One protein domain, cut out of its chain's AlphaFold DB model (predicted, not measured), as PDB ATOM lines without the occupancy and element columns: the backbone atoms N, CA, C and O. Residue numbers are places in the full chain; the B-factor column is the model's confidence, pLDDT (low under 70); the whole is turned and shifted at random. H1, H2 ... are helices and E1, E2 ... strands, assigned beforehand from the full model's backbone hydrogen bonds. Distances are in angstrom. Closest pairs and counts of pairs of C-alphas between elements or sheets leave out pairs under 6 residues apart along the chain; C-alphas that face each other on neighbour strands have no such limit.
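Overview. This is residues 4 to 110 of the 117 residues of an uncharacterized protein of Acidimicrobiia bacterium (UniProt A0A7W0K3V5). A small, strongly twisted four-stranded sheet has short helices on two sides, H1 and H2 at one and H3, H4 and H5 at the other, and from this body a long thin arm reaches out to the two-stranded hairpin of E4 and E5. That hairpin sticks out far from the rest, and the arm makes the length of the whole. The printed part has 107 residues with five named helices and six named strands, in the order H1 H2 E1 E2 E3 E4 E5 E6 H3 H4 H5, of mixed class. The larger sheet has the order E1 E2 E3 E6 and is antiparallel, as is the pair E4 and E5. The whole is loose, with a radius of gyration of the C-alphas of 16.1 A, and flat, with spans of 54 by 33 by 17 A.

Arrangement. H1, residues 4 to 8, and H2, residues 11 to 15, are close but not clearly touching; their closest C-alphas, of Tyr 7 and Arg 13, are 5.7 A apart. E1, residues 18 to 20, E2, residues 32 to 38, and E3, residues 43 to 49, form a meander, each strand the antiparallel neighbour of the one before. E1 and E2 are a hairpin, with N 19 and O 37 within hydrogen-bond range at 2.8 A. E2 and E3 are a hairpin too, with N 36 and O 45 at 2.9 A and N 47 and O 34 at 2.9 A. E4, residues 54 to 56, and E5, residues 62 to 64, are an antiparallel hairpin, with N 55 and O 63 at 2.9 A; E4 is apart from E3. E6, residues 74 to 79, is the antiparallel neighbour of E3, with N 46 and O 75 at 2.8 A; E1 and E6 are the edge strands of this sheet. H1 only grazes the sheet with residues 4 to 7, and H2 with residues 12 to 15. H3, residues 83 to 89, only grazes it with residues 83 to 86. H4, residues 93 to 96, is not on the sheet. H5, residues 102 to 109, is on it at a height over the sheet of 8.8 A, lies only just over E6, on which 3 of its C-alphas fall, and runs along the strands, at 14 degrees to E6 on the local plane. H4 and H5 are close but not clearly touching, the closest C-alphas, of Ala 96 and Ser 102, being 5.9 A apart. H3 and H5 are also close but not clearly touching, with the closest C-alphas, of Leu 89 and Arg 109, 6.3 A apart and their lines about perpendicular at 77 degrees. Every O i to N i+4 pair is within hydrogen-bond range in H1 and H3, as are 3 of 4 in H5 and 0 of 1 in H2, where 2 of 2 O i to N i+3 pairs are; H4 is too short for an i+4 pair.

Along the chain. H1 begins at C-alpha 4, at (28.005, 11.538, -15.534). E2 is 20.0 A long from first to last C-alpha, E3 18.6 A and E6 14.3 A. C-alpha 56, where E4 ends, is at (4.142, 27.217, -28.557). H3 is 9.9 A long and H5 11.5 A, ending at C-alpha 109, at (13.751, 9.121, 7.591).

Size, cuts and confidence. The two C-alphas farthest apart, of Phe 59 and Asp 82, are 53.9 A apart. The printed part has no cut. The link from E1 to E2, 11 residues, is long; in it residues 25 to 26 pair antiparallel with residues 32 to 33 of E2. The mean pLDDT of the printed part is 87.9, and residues 50 to 53 and 65 to 71 are under 70.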
ATOM      1  N   GLU A   4      26.771  12.118 -14.991       87.56
ATOM      2  CA  GLU A   4      28.005  11.538 -15.534       87.56
ATOM      3  C   GLU A   4      29.163  11.727 -14.552       87.56
ATOM      4  O   GLU A   4      29.856  10.764 -14.233       87.56
ATOM      5  N   GLN A   5      29.312  12.922 -13.964       87.62
ATOM      6  CA  GLN A   5      30.291  13.152 -12.895       87.62
ATOM      7  C   GLN A   5      30.064  12.237 -11.685       87.62
ATOM      8  O   GLN A   5      31.027  11.805 -11.048       87.62
ATOM      9  N   PHE A   6      28.805  11.941 -11.344       89.44
ATOM     10  CA  PHE A   6      28.492  10.994 -10.278       89.44
ATOM     11  C   PHE A   6      28.973   9.584 -10.632       89.44
ATOM     12  O   PHE A   6      29.682   8.975  -9.834       89.44
ATOM     13  N   TYR A   7      28.680   9.071 -11.821       90.06
ATOM     14  CA  TYR A   7      29.146   7.743 -12.222       90.06
ATOM     15  C   TYR A   7      30.668   7.661 -12.414       90.06
ATOM     16  O   TYR A   7      31.279   6.660 -12.045       90.06
ATOM     17  N   ASP A   8      31.304   8.712 -12.926       90.00
ATOM     18  CA  ASP A   8      32.750   8.743 -13.177       90.00
ATOM     19  C   ASP A   8      33.586   8.852 -11.894       90.00
ATOM     20  O   ASP A   8      34.753   8.463 -11.870       90.00
ATOM     21  N   ALA A   9      33.001   9.362 -10.807       89.88
ATOM     22  CA  ALA A   9      33.690   9.476  -9.527       89.88
ATOM     23  C   ALA A   9      33.872   8.128  -8.796       89.88
ATOM     24  O   ALA A   9      34.718   8.049  -7.902       89.88
ATOM     25  N   ASP A  10      33.113   7.083  -9.145       89.00
ATOM     26  CA  ASP A  10      33.288   5.727  -8.607       89.00
ATOM     27  C   ASP A  10      32.801   4.679  -9.619       89.00
ATOM     28  O   ASP A  10      31.599   4.488  -9.803       89.00
ATOM     29  N   GLU A  11      33.741   3.960 -10.244       89.25
ATOM     30  CA  GLU A  11      33.453   2.948 -11.272       89.25
ATOM     31  C   GLU A  11      32.481   1.858 -10.797       89.25
ATOM     32  O   GLU A  11      31.733   1.314 -11.613       89.25
ATOM     33  N   ARG A  12      32.432   1.572  -9.485       89.75
ATOM     34  CA  ARG A  12      31.499   0.585  -8.917       89.75
ATOM     35  C   ARG A  12      30.048   0.969  -9.188       89.75
ATOM     36  O   ARG A  12      29.221   0.087  -9.381       89.75
ATOM     37  N   ARG A  13      29.742   2.269  -9.267       90.56
ATOM     38  CA  ARG A  13      28.392   2.776  -9.556       90.56
ATOM     39  C   ARG A  13      27.899   2.351 -10.941       90.56
ATOM     40  O   ARG A  13      26.730   2.029 -11.079       90.56
ATOM     41  N   ARG A  14      28.777   2.306 -11.956       86.81
ATOM     42  CA  ARG A  14      28.405   1.923 -13.337       86.81
ATOM     43  C   ARG A  14      28.167   0.421 -13.503       86.81
ATOM     44  O   ARG A  14      27.479   0.018 -14.435       86.81
ATOM     45  N   THR A  15      28.797  -0.406 -12.672       87.88
ATOM     46  CA  THR A  15      28.766  -1.872 -12.813       87.88
ATOM     47  C   THR A  15      27.853  -2.569 -11.812       87.88
ATOM     48  O   THR A  15      27.712  -3.787 -11.894       87.88
ATOM     49  N   SER A  16      27.295  -1.828 -10.857       90.75
ATOM     50  CA  SER A  16      26.474  -2.373  -9.779       90.75
ATOM     51  C   SER A  16      25.001  -2.462 -10.166       90.75
ATOM     52  O   SER A  16      24.533  -1.784 -11.081       90.75
ATOM     53  N   ASP A  17      24.276  -3.300  -9.433       92.19
ATOM     54  CA  ASP A  17      22.824  -3.335  -9.482       92.19
ATOM     55  C   ASP A  17      22.250  -2.067  -8.835       92.19
ATOM     56  O   ASP A  17      22.655  -1.652  -7.743       92.19
ATOM     57  N   GLU A  18      21.272  -1.470  -9.511       93.94
ATOM     58  CA  GLU A  18      20.582  -0.265  -9.064       93.94
ATOM     59  C   GLU A  18      19.098  -0.567  -8.825       93.94
ATOM     60  O   GLU A  18      18.425  -1.167  -9.667       93.94
ATOM     61  N   LEU A  19      18.589  -0.170  -7.657       95.00
ATOM     62  CA  LEU A  19      17.183  -0.303  -7.281       95.00
ATOM     63  C   LEU A  19      16.509   1.068  -7.274       95.00
ATOM     64  O   LEU A  19      16.935   1.969  -6.551       95.00
ATOM     65  N   GLN A  20      15.420   1.192  -8.028       95.38
ATOM     66  CA  GLN A  20      14.614   2.407  -8.096       95.38
ATOM     67  C   GLN A  20      13.476   2.379  -7.068       95.38
ATOM     68  O   GLN A  20      12.733   1.401  -6.965       95.38
ATOM     69  N   PHE A  21      13.294   3.493  -6.358       94.81
ATOM     70  CA  PHE A  21      12.254   3.714  -5.350       94.81
ATOM     71  C   PHE A  21      11.376   4.920  -5.715       94.81
ATOM     72  O   PHE A  21      11.185   5.842  -4.922       94.81
ATOM     73  N   GLY A  22      10.846   4.918  -6.938       93.94
ATOM     74  CA  GLY A  22       9.933   5.944  -7.440       93.94
ATOM     75  C   GLY A  22      10.616   7.138  -8.116       93.94
ATOM     76  O   GLY A  22      11.740   7.517  -7.796       93.94
ATOM     77  N   GLN A  23       9.880   7.738  -9.053       93.12
ATOM     78  CA  GLN A  23      10.362   8.743 -10.015       93.12
ATOM     79  C   GLN A  23       9.604  10.083  -9.956       93.12
ATOM     80  O   GLN A  23       9.948  11.029 -10.657       93.12
ATOM     81  N   ASP A  24       8.583  10.178  -9.103       93.44
ATOM     82  CA  ASP A  24       7.724  11.357  -8.943       93.44
ATOM     83  C   ASP A  24       7.834  11.957  -7.531       93.44
ATOM     84  O   ASP A  24       6.845  12.377  -6.926       93.44
ATOM     85  N   TRP A  25       9.045  11.998  -6.973       94.44
ATOM     86  CA  TRP A  25       9.296  12.715  -5.723       94.44
ATOM     87  C   TRP A  25       9.313  14.217  -5.977       94.44
ATOM     88  O   TRP A  25       9.931  14.664  -6.936       94.44
ATOM     89  N   HIS A  26       8.678  15.008  -5.116       93.38
ATOM     90  CA  HIS A  26       8.573  16.454  -5.295       93.38
ATOM     91  C   HIS A  26       9.159  17.199  -4.102       93.38
ATOM     92  O   HIS A  26       8.926  16.813  -2.957       93.38
ATOM     93  N   ASP A  27       9.904  18.275  -4.352       90.56
ATOM     94  CA  ASP A  27      10.303  19.207  -3.293       90.56
ATOM     95  C   ASP A  27       9.254  20.314  -3.070       90.56
ATOM     96  O   ASP A  27       8.277  20.447  -3.811       90.56
ATOM     97  N   ALA A  28       9.482  21.161  -2.065       89.06
ATOM     98  CA  ALA A  28       8.656  22.332  -1.763       89.06
ATOM     99  C   ALA A  28       8.500  23.329  -2.931       89.06
ATOM    100  O   ALA A  28       7.612  24.185  -2.898       89.06
ATOM    101  N   HIS A  29       9.362  23.258  -3.949       86.94
ATOM    102  CA  HIS A  29       9.319  24.094  -5.149       86.94
ATOM    103  C   HIS A  29       8.635  23.397  -6.335       86.94
ATOM    104  O   HIS A  29       8.514  24.004  -7.398       86.94
ATOM    105  N   GLY A  30       8.168  22.157  -6.158       85.56
ATOM    106  CA  GLY A  30       7.533  21.355  -7.199       85.56
ATOM    107  C   GLY A  30       8.514  20.737  -8.195       85.56
ATOM    108  O   GLY A  30       8.076  20.268  -9.242       85.56
ATOM    109  N   ARG A  31       9.821  20.734  -7.905       87.62
ATOM    110  CA  ARG A  31      10.803  20.031  -8.741       87.62
ATOM    111  C   ARG A  31      10.663  18.535  -8.544       87.62
ATOM    112  O   ARG A  31      10.505  18.091  -7.406       87.62
ATOM    113  N   ARG A  32      10.752  17.788  -9.644       90.75
ATOM    114  CA  ARG A  32      10.628  16.336  -9.647       90.75
ATOM    115  C   ARG A  32      11.985  15.659  -9.483       90.75
ATOM    116  O   ARG A  32      12.995  16.125 -10.011       90.75
ATOM    117  N   TYR A  33      11.986  14.551  -8.757       92.62
ATOM    118  CA  TYR A  33      13.152  13.734  -8.489       92.62
ATOM    119  C   TYR A  33      12.835  12.245  -8.622       92.62
ATOM    120  O   TYR A  33      11.767  11.774  -8.223       92.62
ATOM    121  N   GLU A  34      13.822  11.503  -9.101       93.94
ATOM    122  CA  GLU A  34      13.880  10.049  -9.039       93.94
ATOM    123  C   GLU A  34      14.813   9.611  -7.917       93.94
ATOM    124  O   GLU A  34      15.862  10.222  -7.733       93.94
ATOM    125  N   LEU A  35      14.422   8.589  -7.155       95.62
ATOM    126  CA  LEU A  35      15.197   8.037  -6.047       95.62
ATOM    127  C   LEU A  35      15.734   6.656  -6.416       95.62
ATOM    128  O   LEU A  35      14.954   5.747  -6.697       95.62
ATOM    129  N   ASN A  36      17.047   6.488  -6.310       95.56
ATOM    130  CA  ASN A  36      17.745   5.257  -6.654       95.56
ATOM    131  C   ASN A  36      18.750   4.855  -5.572       95.56
ATOM    132  O   ASN A  36      19.317   5.703  -4.878       95.56
ATOM    133  N   TRP A  37      18.984   3.553  -5.439       96.56
ATOM    134  CA  TRP A  37      19.978   2.968  -4.545       96.56
ATOM    135  C   TRP A  37      20.942   2.063  -5.304       96.56
ATOM    136  O   TRP A  37      20.506   1.198  -6.059       96.56
ATOM    137  N   ILE A  38      22.240   2.226  -5.057       95.94
ATOM    138  CA  ILE A  38      23.301   1.434  -5.689       95.94
ATOM    139  C   ILE A  38      23.803   0.373  -4.711       95.94
ATOM    140  O   ILE A  38      24.280   0.712  -3.625       95.94
ATOM    141  N   ALA A  39      23.763  -0.900  -5.106       94.38
ATOM    142  CA  ALA A  39      24.065  -2.013  -4.208       94.38
ATOM    143  C   ALA A  39      25.529  -2.061  -3.732       94.38
ATOM    144  O   ALA A  39      25.794  -2.321  -2.559       94.38
ATOM    145  N   ASP A  40      26.488  -1.764  -4.609       92.81
ATOM    146  CA  ASP A  40      27.924  -1.900  -4.312       92.81
ATOM    147  C   ASP A  40      28.458  -0.768  -3.427       92.81
ATOM    148  O   ASP A  40      29.436  -0.946  -2.691       92.81
ATOM    149  N   THR A  41      27.864   0.422  -3.529       93.12
ATOM    150  CA  THR A  41      28.275   1.599  -2.751       93.12
ATOM    151  C   THR A  41      27.361   1.842  -1.554       93.12
ATOM    152  O   THR A  41      27.768   2.502  -0.597       93.12
ATOM    153  N   GLY A  42      26.148   1.289  -1.583       93.69
ATOM    154  CA  GLY A  42      25.087   1.577  -0.631       93.69
ATOM    155  C   GLY A  42      24.523   2.992  -0.778       93.69
ATOM    156  O   GLY A  42      23.810   3.459   0.105       93.69
ATOM    157  N   GLU A  43      24.872   3.730  -1.829       94.56
ATOM    158  CA  GLU A  43      24.462   5.123  -1.966       94.56
ATOM    159  C   GLU A  43      23.000   5.212  -2.376       94.56
ATOM    160  O   GLU A  43      22.605   4.711  -3.425       94.56
ATOM    161  N   LEU A  44      22.211   5.892  -1.548       95.19
ATOM    162  CA  LEU A  44      20.849   6.284  -1.862       95.19
ATOM    163  C   LEU A  44      20.880   7.727  -2.368       95.19
ATOM    164  O   LEU A  44      21.219   8.647  -1.613       95.19
ATOM    165  N   TYR A  45      20.554   7.933  -3.637       94.12
ATOM    166  CA  TYR A  45      20.694   9.212  -4.316       94.12
ATOM    167  C   TYR A  45      19.410   9.613  -5.039       94.12
ATOM    168  O   TYR A  45      18.611   8.769  -5.432       94.12
ATOM    169  N   VAL A  46      19.223  10.922  -5.204       93.31
ATOM    170  CA  VAL A  46      18.180  11.479  -6.061       93.31
ATOM    171  C   VAL A  46      18.767  12.091  -7.315       93.31
ATOM    172  O   VAL A  46      19.799  12.768  -7.256       93.31
ATOM    173  N   MET A  47      18.078  11.890  -8.428       92.06
ATOM    174  CA  MET A  47      18.315  12.562  -9.697       92.06
ATOM    175  C   MET A  47      17.178  13.551  -9.941       92.06
ATOM    176  O   MET A  47      16.010  13.177  -9.889       92.06
ATOM    177  N   GLN A  48      17.508  14.821 -10.172       88.88
ATOM    178  CA  GLN A  48      16.525  15.824 -10.561       88.88
ATOM    179  C   GLN A  48      16.089  15.571 -11.998       88.88
ATOM    180  O   GLN A  48      16.920  15.592 -12.904       88.88
ATOM    181  N   ASP A  49      14.788  15.408 -12.189       80.62
ATOM    182  CA  ASP A  49      14.174  15.396 -13.503       80.62
ATOM    183  C   ASP A  49      13.593  16.788 -13.764       80.62
ATOM    184  O   ASP A  49      12.545  17.159 -13.227       80.62
ATOM    185  N   ASP A  50      14.340  17.603 -14.512       69.06
ATOM    186  CA  ASP A  50      13.899  18.934 -14.924       69.06
ATOM    187  C   ASP A  50      13.265  18.825 -16.317       69.06
ATOM    188  O   ASP A  50      13.986  18.656 -17.310       69.06
ATOM    189  N   PRO A  51      11.925  18.856 -16.426       62.81
ATOM    190  CA  PRO A  51      11.284  18.742 -17.719       62.81
ATOM    191  C   PRO A  51      11.685  19.937 -18.591       62.81
ATOM    192  O   PRO A  51      11.751  21.071 -18.104       62.81
ATOM    193  N   PRO A  52      11.913  19.728 -19.898       63.31
ATOM    194  CA  PRO A  52      12.243  20.826 -20.786       63.31
ATOM    195  C   PRO A  52      11.198  21.932 -20.702       63.31
ATOM    196  O   PRO A  52       9.992  21.674 -20.715       63.31
ATOM    197  N   MET A  53      11.653  23.183 -20.724       66.81
ATOM    198  CA  MET A  53      10.746  24.299 -20.945       66.81
ATOM    199  C   MET A  53      10.121  24.162 -22.338       66.81
ATOM    200  O   MET A  53      10.827  24.176 -23.349       66.81
ATOM    201  N   VAL A  54       8.796  24.038 -22.377       74.75
ATOM    202  CA  VAL A  54       8.021  23.897 -23.612       74.75
ATOM    203  C   VAL A  54       7.254  25.188 -23.882       74.75
ATOM    204  O   VAL A  54       6.612  25.731 -22.982       74.75
ATOM    205  N   TRP A  55       7.285  25.677 -25.119       81.50
ATOM    206  CA  TRP A  55       6.456  26.798 -25.561       81.50
ATOM    207  C   TRP A  55       5.826  26.516 -26.924       81.50
ATOM    208  O   TRP A  55       6.329  25.718 -27.712       81.50
ATOM    209  N   SER A  56       4.713  27.192 -27.211       88.75
ATOM    210  CA  SER A  56       4.142  27.217 -28.557       88.75
ATOM    211  C   SER A  56       4.770  28.347 -29.358       88.75
ATOM    212  O   SER A  56       4.869  29.478 -28.876       88.75
ATOM    213  N   ASP A  57       5.192  28.049 -30.577       85.12
ATOM    214  CA  ASP A  57       5.636  29.073 -31.510       85.12
ATOM    215  C   ASP A  57       4.434  29.819 -32.146       85.12
ATOM    216  O   ASP A  57       3.271  29.448 -31.942       85.12
ATOM    217  N   PRO A  58       4.672  30.894 -32.923       87.06
ATOM    218  CA  PRO A  58       3.604  31.645 -33.591       87.06
ATOM    219  C   PRO A  58       2.824  30.866 -34.663       87.06
ATOM    220  O   PRO A  58       1.791  31.356 -35.123       87.06
ATOM    221  N   PHE A  59       3.312  29.699 -35.089       91.25
ATOM    222  CA  PHE A  59       2.675  28.819 -36.068       91.25
ATOM    223  C   PHE A  59       1.873  27.686 -35.406       91.25
ATOM    224  O   PHE A  59       1.136  26.982 -36.096       91.25
ATOM    225  N   GLY A  60       1.928  27.581 -34.073       85.31
ATOM    226  CA  GLY A  60       1.211  26.585 -33.283       85.31
ATOM    227  C   GLY A  60       2.005  25.304 -33.039       85.31
ATOM    228  O   GLY A  60       1.458  24.372 -32.446       85.31
ATOM    229  N   ASP A  61       3.273  25.258 -33.448       89.12
ATOM    230  CA  ASP A  61       4.142  24.125 -33.171       89.12
ATOM    231  C   ASP A  61       4.607  24.173 -31.713       89.12
ATOM    232  O   ASP A  61       4.956  25.225 -31.166       89.12
ATOM    233  N   VAL A  62       4.590  23.012 -31.059       84.56
ATOM    234  CA  VAL A  62       5.114  22.847 -29.702       84.56
ATOM    235  C   VAL A  62       6.619  22.634 -29.806       84.56
ATOM    236  O   VAL A  62       7.072  21.626 -30.348       84.56
ATOM    237  N   VAL A  63       7.388  23.586 -29.284       80.25
ATOM    238  CA  VAL A  63       8.851  23.573 -29.304       80.25
ATOM    239  C   VAL A  63       9.365  23.413 -27.879       80.25
ATOM    240  O   VAL A  63       8.861  24.025 -26.940       80.25
ATOM    241  N   SER A  64      10.377  22.570 -27.724       72.12
ATOM    242  CA  SER A  64      11.055  22.309 -26.459       72.12
ATOM    243  C   SER A  64      12.419  22.985 -26.465       72.12
ATOM    244  O   SER A  64      13.131  22.911 -27.471       72.12
ATOM    245  N   ALA A  65      12.830  23.573 -25.341       69.94
ATOM    246  CA  ALA A  65      14.246  23.836 -25.117       69.94
ATOM    247  C   ALA A  65      15.032  22.512 -25.222       69.94
ATOM    248  O   ALA A  65      14.516  21.469 -24.803       69.94
ATOM    249  N   PRO A  66      16.252  22.516 -25.786       61.25
ATOM    250  CA  PRO A  66      17.126  21.354 -25.703       61.25
ATOM    251  C   PRO A  66      17.427  21.063 -24.226       61.25
ATOM    252  O   PRO A  66      17.871  21.950 -23.499       61.25
ATOM    253  N   VAL A  67      17.162  19.829 -23.792       56.94
ATOM    254  CA  VAL A  67      17.607  19.331 -22.486       56.94
ATOM    255  C   VAL A  67      19.020  18.806 -22.693       56.94
ATOM    256  O   VAL A  67      19.212  17.772 -23.328       56.94
ATOM    257  N   GLU A  68      20.024  19.552 -22.246       58.88
ATOM    258  CA  GLU A  68      21.381  19.015 -22.147       58.88
ATOM    259  C   GLU A  68      21.399  18.018 -20.979       58.88
ATOM    260  O   GLU A  68      21.107  18.380 -19.838       58.88
ATOM    261  N   THR A  69      21.724  16.755 -21.263       56.53
ATOM    262  CA  THR A  69      21.844  15.679 -20.262       56.53
ATOM    263  C   THR A  69      22.863  16.022 -19.164       56.53
ATOM    264  O   THR A  69      22.746  15.543 -18.039       56.53
ATOM    265  N   ASP A  70      23.797  16.927 -19.474       52.31
ATOM    266  CA  ASP A  70      24.822  17.477 -18.580       52.31
ATOM    267  C   ASP A  70      24.253  18.250 -17.369       52.31
ATOM    268  O   ASP A  70      25.008  18.615 -16.469       52.31
ATOM    269  N   HIS A  71      22.934  18.487 -17.296       57.41
ATOM    270  CA  HIS A  71      22.290  19.174 -16.161       57.41
ATOM    271  C   HIS A  71      21.419  18.275 -15.279       57.41
ATOM    272  O   HIS A  71      20.763  18.797 -14.373       57.41
ATOM    273  N   LEU A  72      21.400  16.949 -15.486       73.75
ATOM    274  CA  LEU A  72      20.685  16.030 -14.589       73.75
ATOM    275  C   LEU A  72      21.353  16.030 -13.209       73.75
ATOM    276  O   LEU A  72      22.333  15.332 -12.954       73.75
ATOM    277  N   GLY A  73      20.839  16.880 -12.322       85.12
ATOM    278  CA  GLY A  73      21.418  17.124 -11.012       85.12
ATOM    279  C   GLY A  73      21.256  15.920 -10.094       85.12
ATOM    280  O   GLY A  73      20.152  15.617  -9.656       85.12
ATOM    281  N   VAL A  74      22.365  15.288  -9.731       90.25
ATOM    282  CA  VAL A  74      22.432  14.196  -8.760       90.25
ATOM    283  C   VAL A  74      22.845  14.702  -7.379       90.25
ATOM    284  O   VAL A  74      23.755  15.535  -7.218       90.25
ATOM    285  N   ARG A  75      22.183  14.158  -6.351       90.81
ATOM    286  CA  ARG A  75      22.520  14.343  -4.937       90.81
ATOM    287  C   ARG A  75      22.366  13.033  -4.164       90.81
ATOM    288  O   ARG A  75      21.272  12.496  -4.069       90.81
ATOM    289  N   VAL A  76      23.442  12.590  -3.516       92.75
ATOM    290  CA  VAL A  76      23.392  11.497  -2.531       92.75
ATOM    291  C   VAL A  76      22.699  11.994  -1.259       92.75
ATOM    292  O   VAL A  76      23.091  13.024  -0.705       92.75
ATOM    293  N   LEU A  77      21.663  11.285  -0.817       92.25
ATOM    294  CA  LEU A  77      20.897  11.593   0.392       92.25
ATOM    295  C   LEU A  77      21.434  10.852   1.619       92.25
ATOM    296  O   LEU A  77      21.460  11.421   2.710       92.25
ATOM    297  N   ALA A  78      21.861   9.600   1.439       92.81
ATOM    298  CA  ALA A  78      22.397   8.751   2.497       92.81
ATOM    299  C   ALA A  78      23.267   7.622   1.927       92.81
ATOM    300  O   ALA A  78      23.237   7.338   0.731       92.81
ATOM    301  N   VAL A  79      24.013   6.955   2.809       94.25
ATOM    302  CA  VAL A  79      24.723   5.707   2.504       94.25
ATOM    303  C   VAL A  79      24.161   4.618   3.412       94.25
ATOM    304  O   VAL A  79      24.307   4.684   4.633       94.25
ATOM    305  N   VAL A  80      23.490   3.642   2.814       93.44
ATOM    306  CA  VAL A  80      22.822   2.517   3.466       93.44
ATOM    307  C   VAL A  80      23.342   1.226   2.820       93.44
ATOM    308  O   VAL A  80      23.002   0.952   1.674       93.44
ATOM    309  N   PRO A  81      24.178   0.426   3.508       91.38
ATOM    310  CA  PRO A  81      24.870  -0.711   2.886       91.38
ATOM    311  C   PRO A  81      23.987  -1.907   2.507       91.38
ATOM    312  O   PRO A  81      24.476  -2.836   1.874       91.38
ATOM    313  N   ASP A  82      22.736  -1.941   2.963       92.62
ATOM    314  CA  ASP A  82      21.867  -3.112   2.868       92.62
ATOM    315  C   ASP A  82      20.514  -2.747   2.256       92.62
ATOM    316  O   ASP A  82      19.837  -1.831   2.727       92.62
ATOM    317  N   ALA A  83      20.098  -3.505   1.240       92.62
ATOM    318  CA  ALA A  83      18.835  -3.287   0.542       92.62
ATOM    319  C   ALA A  83      17.634  -3.427   1.490       92.62
ATOM    320  O   ALA A  83      16.712  -2.616   1.447       92.62
ATOM    321  N   ALA A  84      17.666  -4.403   2.405       94.25
ATOM    322  CA  ALA A  84      16.574  -4.615   3.355       94.25
ATOM    323  C   ALA A  84      16.463  -3.476   4.390       94.25
ATOM    324  O   ALA A  84      15.383  -3.210   4.922       94.25
ATOM    325  N   GLU A  85      17.564  -2.780   4.686       94.50
ATOM    326  CA  GLU A  85      17.547  -1.530   5.451       94.50
ATOM    327  C   GLU A  85      16.913  -0.391   4.651       94.50
ATOM    328  O   GLU A  85      16.062   0.309   5.197       94.50
ATOM    329  N   VAL A  86      17.257  -0.237   3.368       94.62
ATOM    330  CA  VAL A  86      16.635   0.771   2.492       94.62
ATOM    331  C   VAL A  86      15.127   0.556   2.398       94.62
ATOM    332  O   VAL A  86      14.368   1.482   2.667       94.62
ATOM    333  N   GLU A  87      14.685  -0.668   2.102       94.62
ATOM    334  CA  GLU A  87      13.262  -1.016   2.018       94.62
ATOM    335  C   GLU A  87      12.519  -0.688   3.316       94.62
ATOM    336  O   GLU A  87      11.416  -0.145   3.289       94.62
ATOM    337  N   ARG A  88      13.138  -0.959   4.469       95.38
ATOM    338  CA  ARG A  88      12.541  -0.668   5.774       95.38
ATOM    339  C   ARG A  88      12.482   0.826   6.080       95.38
ATOM    340  O   ARG A  88      11.488   1.286   6.638       95.38
ATOM    341  N   LEU A  89      13.526   1.590   5.751       94.94
ATOM    342  CA  LEU A  89      13.521   3.049   5.912       94.94
ATOM    343  C   LEU A  89      12.453   3.686   5.018       94.94
ATOM    344  O   LEU A  89      11.733   4.591   5.451       94.94
ATOM    345  N   LEU A  90      12.312   3.169   3.801       95.69
ATOM    346  CA  LEU A  90      11.342   3.616   2.809       95.69
ATOM    347  C   LEU A  90       9.972   2.936   2.952       95.69
ATOM    348  O   LEU A  90       9.121   3.113   2.088       95.69
ATOM    349  N   ASP A  91       9.692   2.217   4.039       95.81
ATOM    350  CA  ASP A  91       8.376   1.606   4.243       95.81
ATOM    351  C   ASP A  91       7.258   2.668   4.183       95.81
ATOM    352  O   ASP A  91       7.281   3.677   4.905       95.81
ATOM    353  N   GLY A  92       6.300   2.456   3.274       94.94
ATOM    354  CA  GLY A  92       5.223   3.401   2.956       94.94
ATOM    355  C   GLY A  92       5.572   4.493   1.932       94.94
ATOM    356  O   GLY A  92       4.804   5.448   1.781       94.94
ATOM    357  N   TRP A  93       6.700   4.386   1.219       95.25
ATOM    358  CA  TRP A  93       7.123   5.388   0.232       95.25
ATOM    359  C   TRP A  93       6.104   5.594  -0.898       95.25
ATOM    360  O   TRP A  93       5.891   6.727  -1.317       95.25
ATOM    361  N   GLU A  94       5.417   4.537  -1.343       94.69
ATOM    362  CA  GLU A  94       4.418   4.606  -2.422       94.69
ATOM    363  C   GLU A  94       3.230   5.519  -2.083       94.69
ATOM    364  O   GLU A  94       2.569   6.041  -2.976       94.69
ATOM    365  N   GLN A  95       2.929   5.708  -0.795       94.62
ATOM    366  CA  GLN A  95       1.918   6.672  -0.360       94.62
ATOM    367  C   GLN A  95       2.533   8.060  -0.181       94.62
ATOM    368  O   GLN A  95       1.935   9.055  -0.577       94.62
ATOM    369  N   ALA A  96       3.742   8.123   0.382       94.19
ATOM    370  CA  ALA A  96       4.436   9.379   0.640       94.19
ATOM    371  C   ALA A  96       4.802  10.143  -0.640       94.19
ATOM    372  O   ALA A  96       4.766  11.369  -0.638       94.19
ATOM    373  N   ILE A  97       5.118   9.445  -1.735       94.56
ATOM    374  CA  ILE A  97       5.490  10.056  -3.019       94.56
ATOM    375  C   ILE A  97       4.378  10.948  -3.597       94.56
ATOM    376  O   ILE A  97       4.675  11.928  -4.274       94.56
ATOM    377  N   ALA A  98       3.111  10.655  -3.278       92.38
ATOM    378  CA  ALA A  98       1.949  11.424  -3.720       92.38
ATOM    379  C   ALA A  98       1.690  12.700  -2.894       92.38
ATOM    380  O   ALA A  98       0.834  13.507  -3.265       92.38
ATOM    381  N   GLU A  99       2.391  12.883  -1.773       92.19
ATOM    382  CA  GLU A  99       2.244  14.059  -0.918       92.19
ATOM    383  C   GLU A  99       2.963  15.284  -1.501       92.19
ATOM    384  O   GLU A  99       3.915  15.190  -2.279       92.19
ATOM    385  N   SER A 100       2.518  16.470  -1.085       85.81
ATOM    386  CA  SER A 100       3.222  17.718  -1.400       85.81
ATOM    387  C   SER A 100       4.531  17.793  -0.609       85.81
ATOM    388  O   SER A 100       4.513  17.595   0.603       85.81
ATOM    389  N   ASP A 101       5.645  18.115  -1.277       90.69
ATOM    390  CA  ASP A 101       6.996  18.114  -0.684       90.69
ATOM    391  C   ASP A 101       7.425  16.732  -0.136       90.69
ATOM    392  O   ASP A 101       7.948  16.591   0.972       90.69
ATOM    393  N   SER A 102       7.194  15.675  -0.919       93.75
ATOM    394  CA  SER A 102       7.558  14.296  -0.572       93.75
ATOM    395  C   SER A 102       9.070  14.078  -0.371       93.75
ATOM    396  O   SER A 102       9.475  13.155   0.339       93.75
ATOM    397  N   VAL A 103       9.933  14.970  -0.871       92.75
ATOM    398  CA  VAL A 103      11.377  14.972  -0.555       92.75
ATOM    399  C   VAL A 103      11.646  15.273   0.929       92.75
ATOM    400  O   VAL A 103      12.575  14.710   1.522       92.75
ATOM    401  N   ALA A 104      10.826  16.104   1.580       92.38
ATOM    402  CA  ALA A 104      10.942  16.332   3.020       92.38
ATOM    403  C   ALA A 104      10.679  15.040   3.818       92.38
ATOM    404  O   ALA A 104      11.365  14.765   4.806       92.38
ATOM    405  N   TRP A 105       9.749  14.199   3.353       94.50
ATOM    406  CA  TRP A 105       9.500  12.887   3.951       94.50
ATOM    407  C   TRP A 105      10.732  11.981   3.850       94.50
ATOM    408  O   TRP A 105      11.134  11.413   4.867       94.50
ATOM    409  N   LEU A 106      11.388  11.912   2.682       93.00
ATOM    410  CA  LEU A 106      12.628  11.140   2.502       93.00
ATOM    411  C   LEU A 106      13.702  11.572   3.501       93.00
ATOM    412  O   LEU A 106      14.199  10.773   4.293       93.00
ATOM    413  N   THR A 107      14.027  12.863   3.509       90.00
ATOM    414  CA  THR A 107      15.100  13.399   4.360       90.00
ATOM    415  C   THR A 107      14.815  13.258   5.857       90.00
ATOM    416  O   THR A 107      15.755  13.166   6.641       90.00
ATOM    417  N   SER A 108      13.545  13.173   6.269       92.38
ATOM    418  CA  SER A 108      13.168  12.940   7.670       92.38
ATOM    419  C   SER A 108      13.461  11.521   8.178       92.38
ATOM    420  O   SER A 108      13.575  11.315   9.387       92.38
ATOM    421  N   ARG A 109      13.562  10.545   7.268       90.81
ATOM    422  CA  ARG A 109      13.751   9.121   7.591       90.81
ATOM    423  C   ARG A 109      15.182   8.649   7.428       90.81
ATOM    424  O   ARG A 109      15.589   7.681   8.066       90.81
ATOM    425  N   LEU A 110      15.926   9.306   6.551       89.88
ATOM    426  CA  LEU A 110      17.279   8.909   6.225       89.88
ATOM    427  C   LEU A 110      18.267   9.393   7.290       89.88
ATOM    428  O   LEU A 110      18.137  10.508   7.804       89.88
TER     429      LEU A 110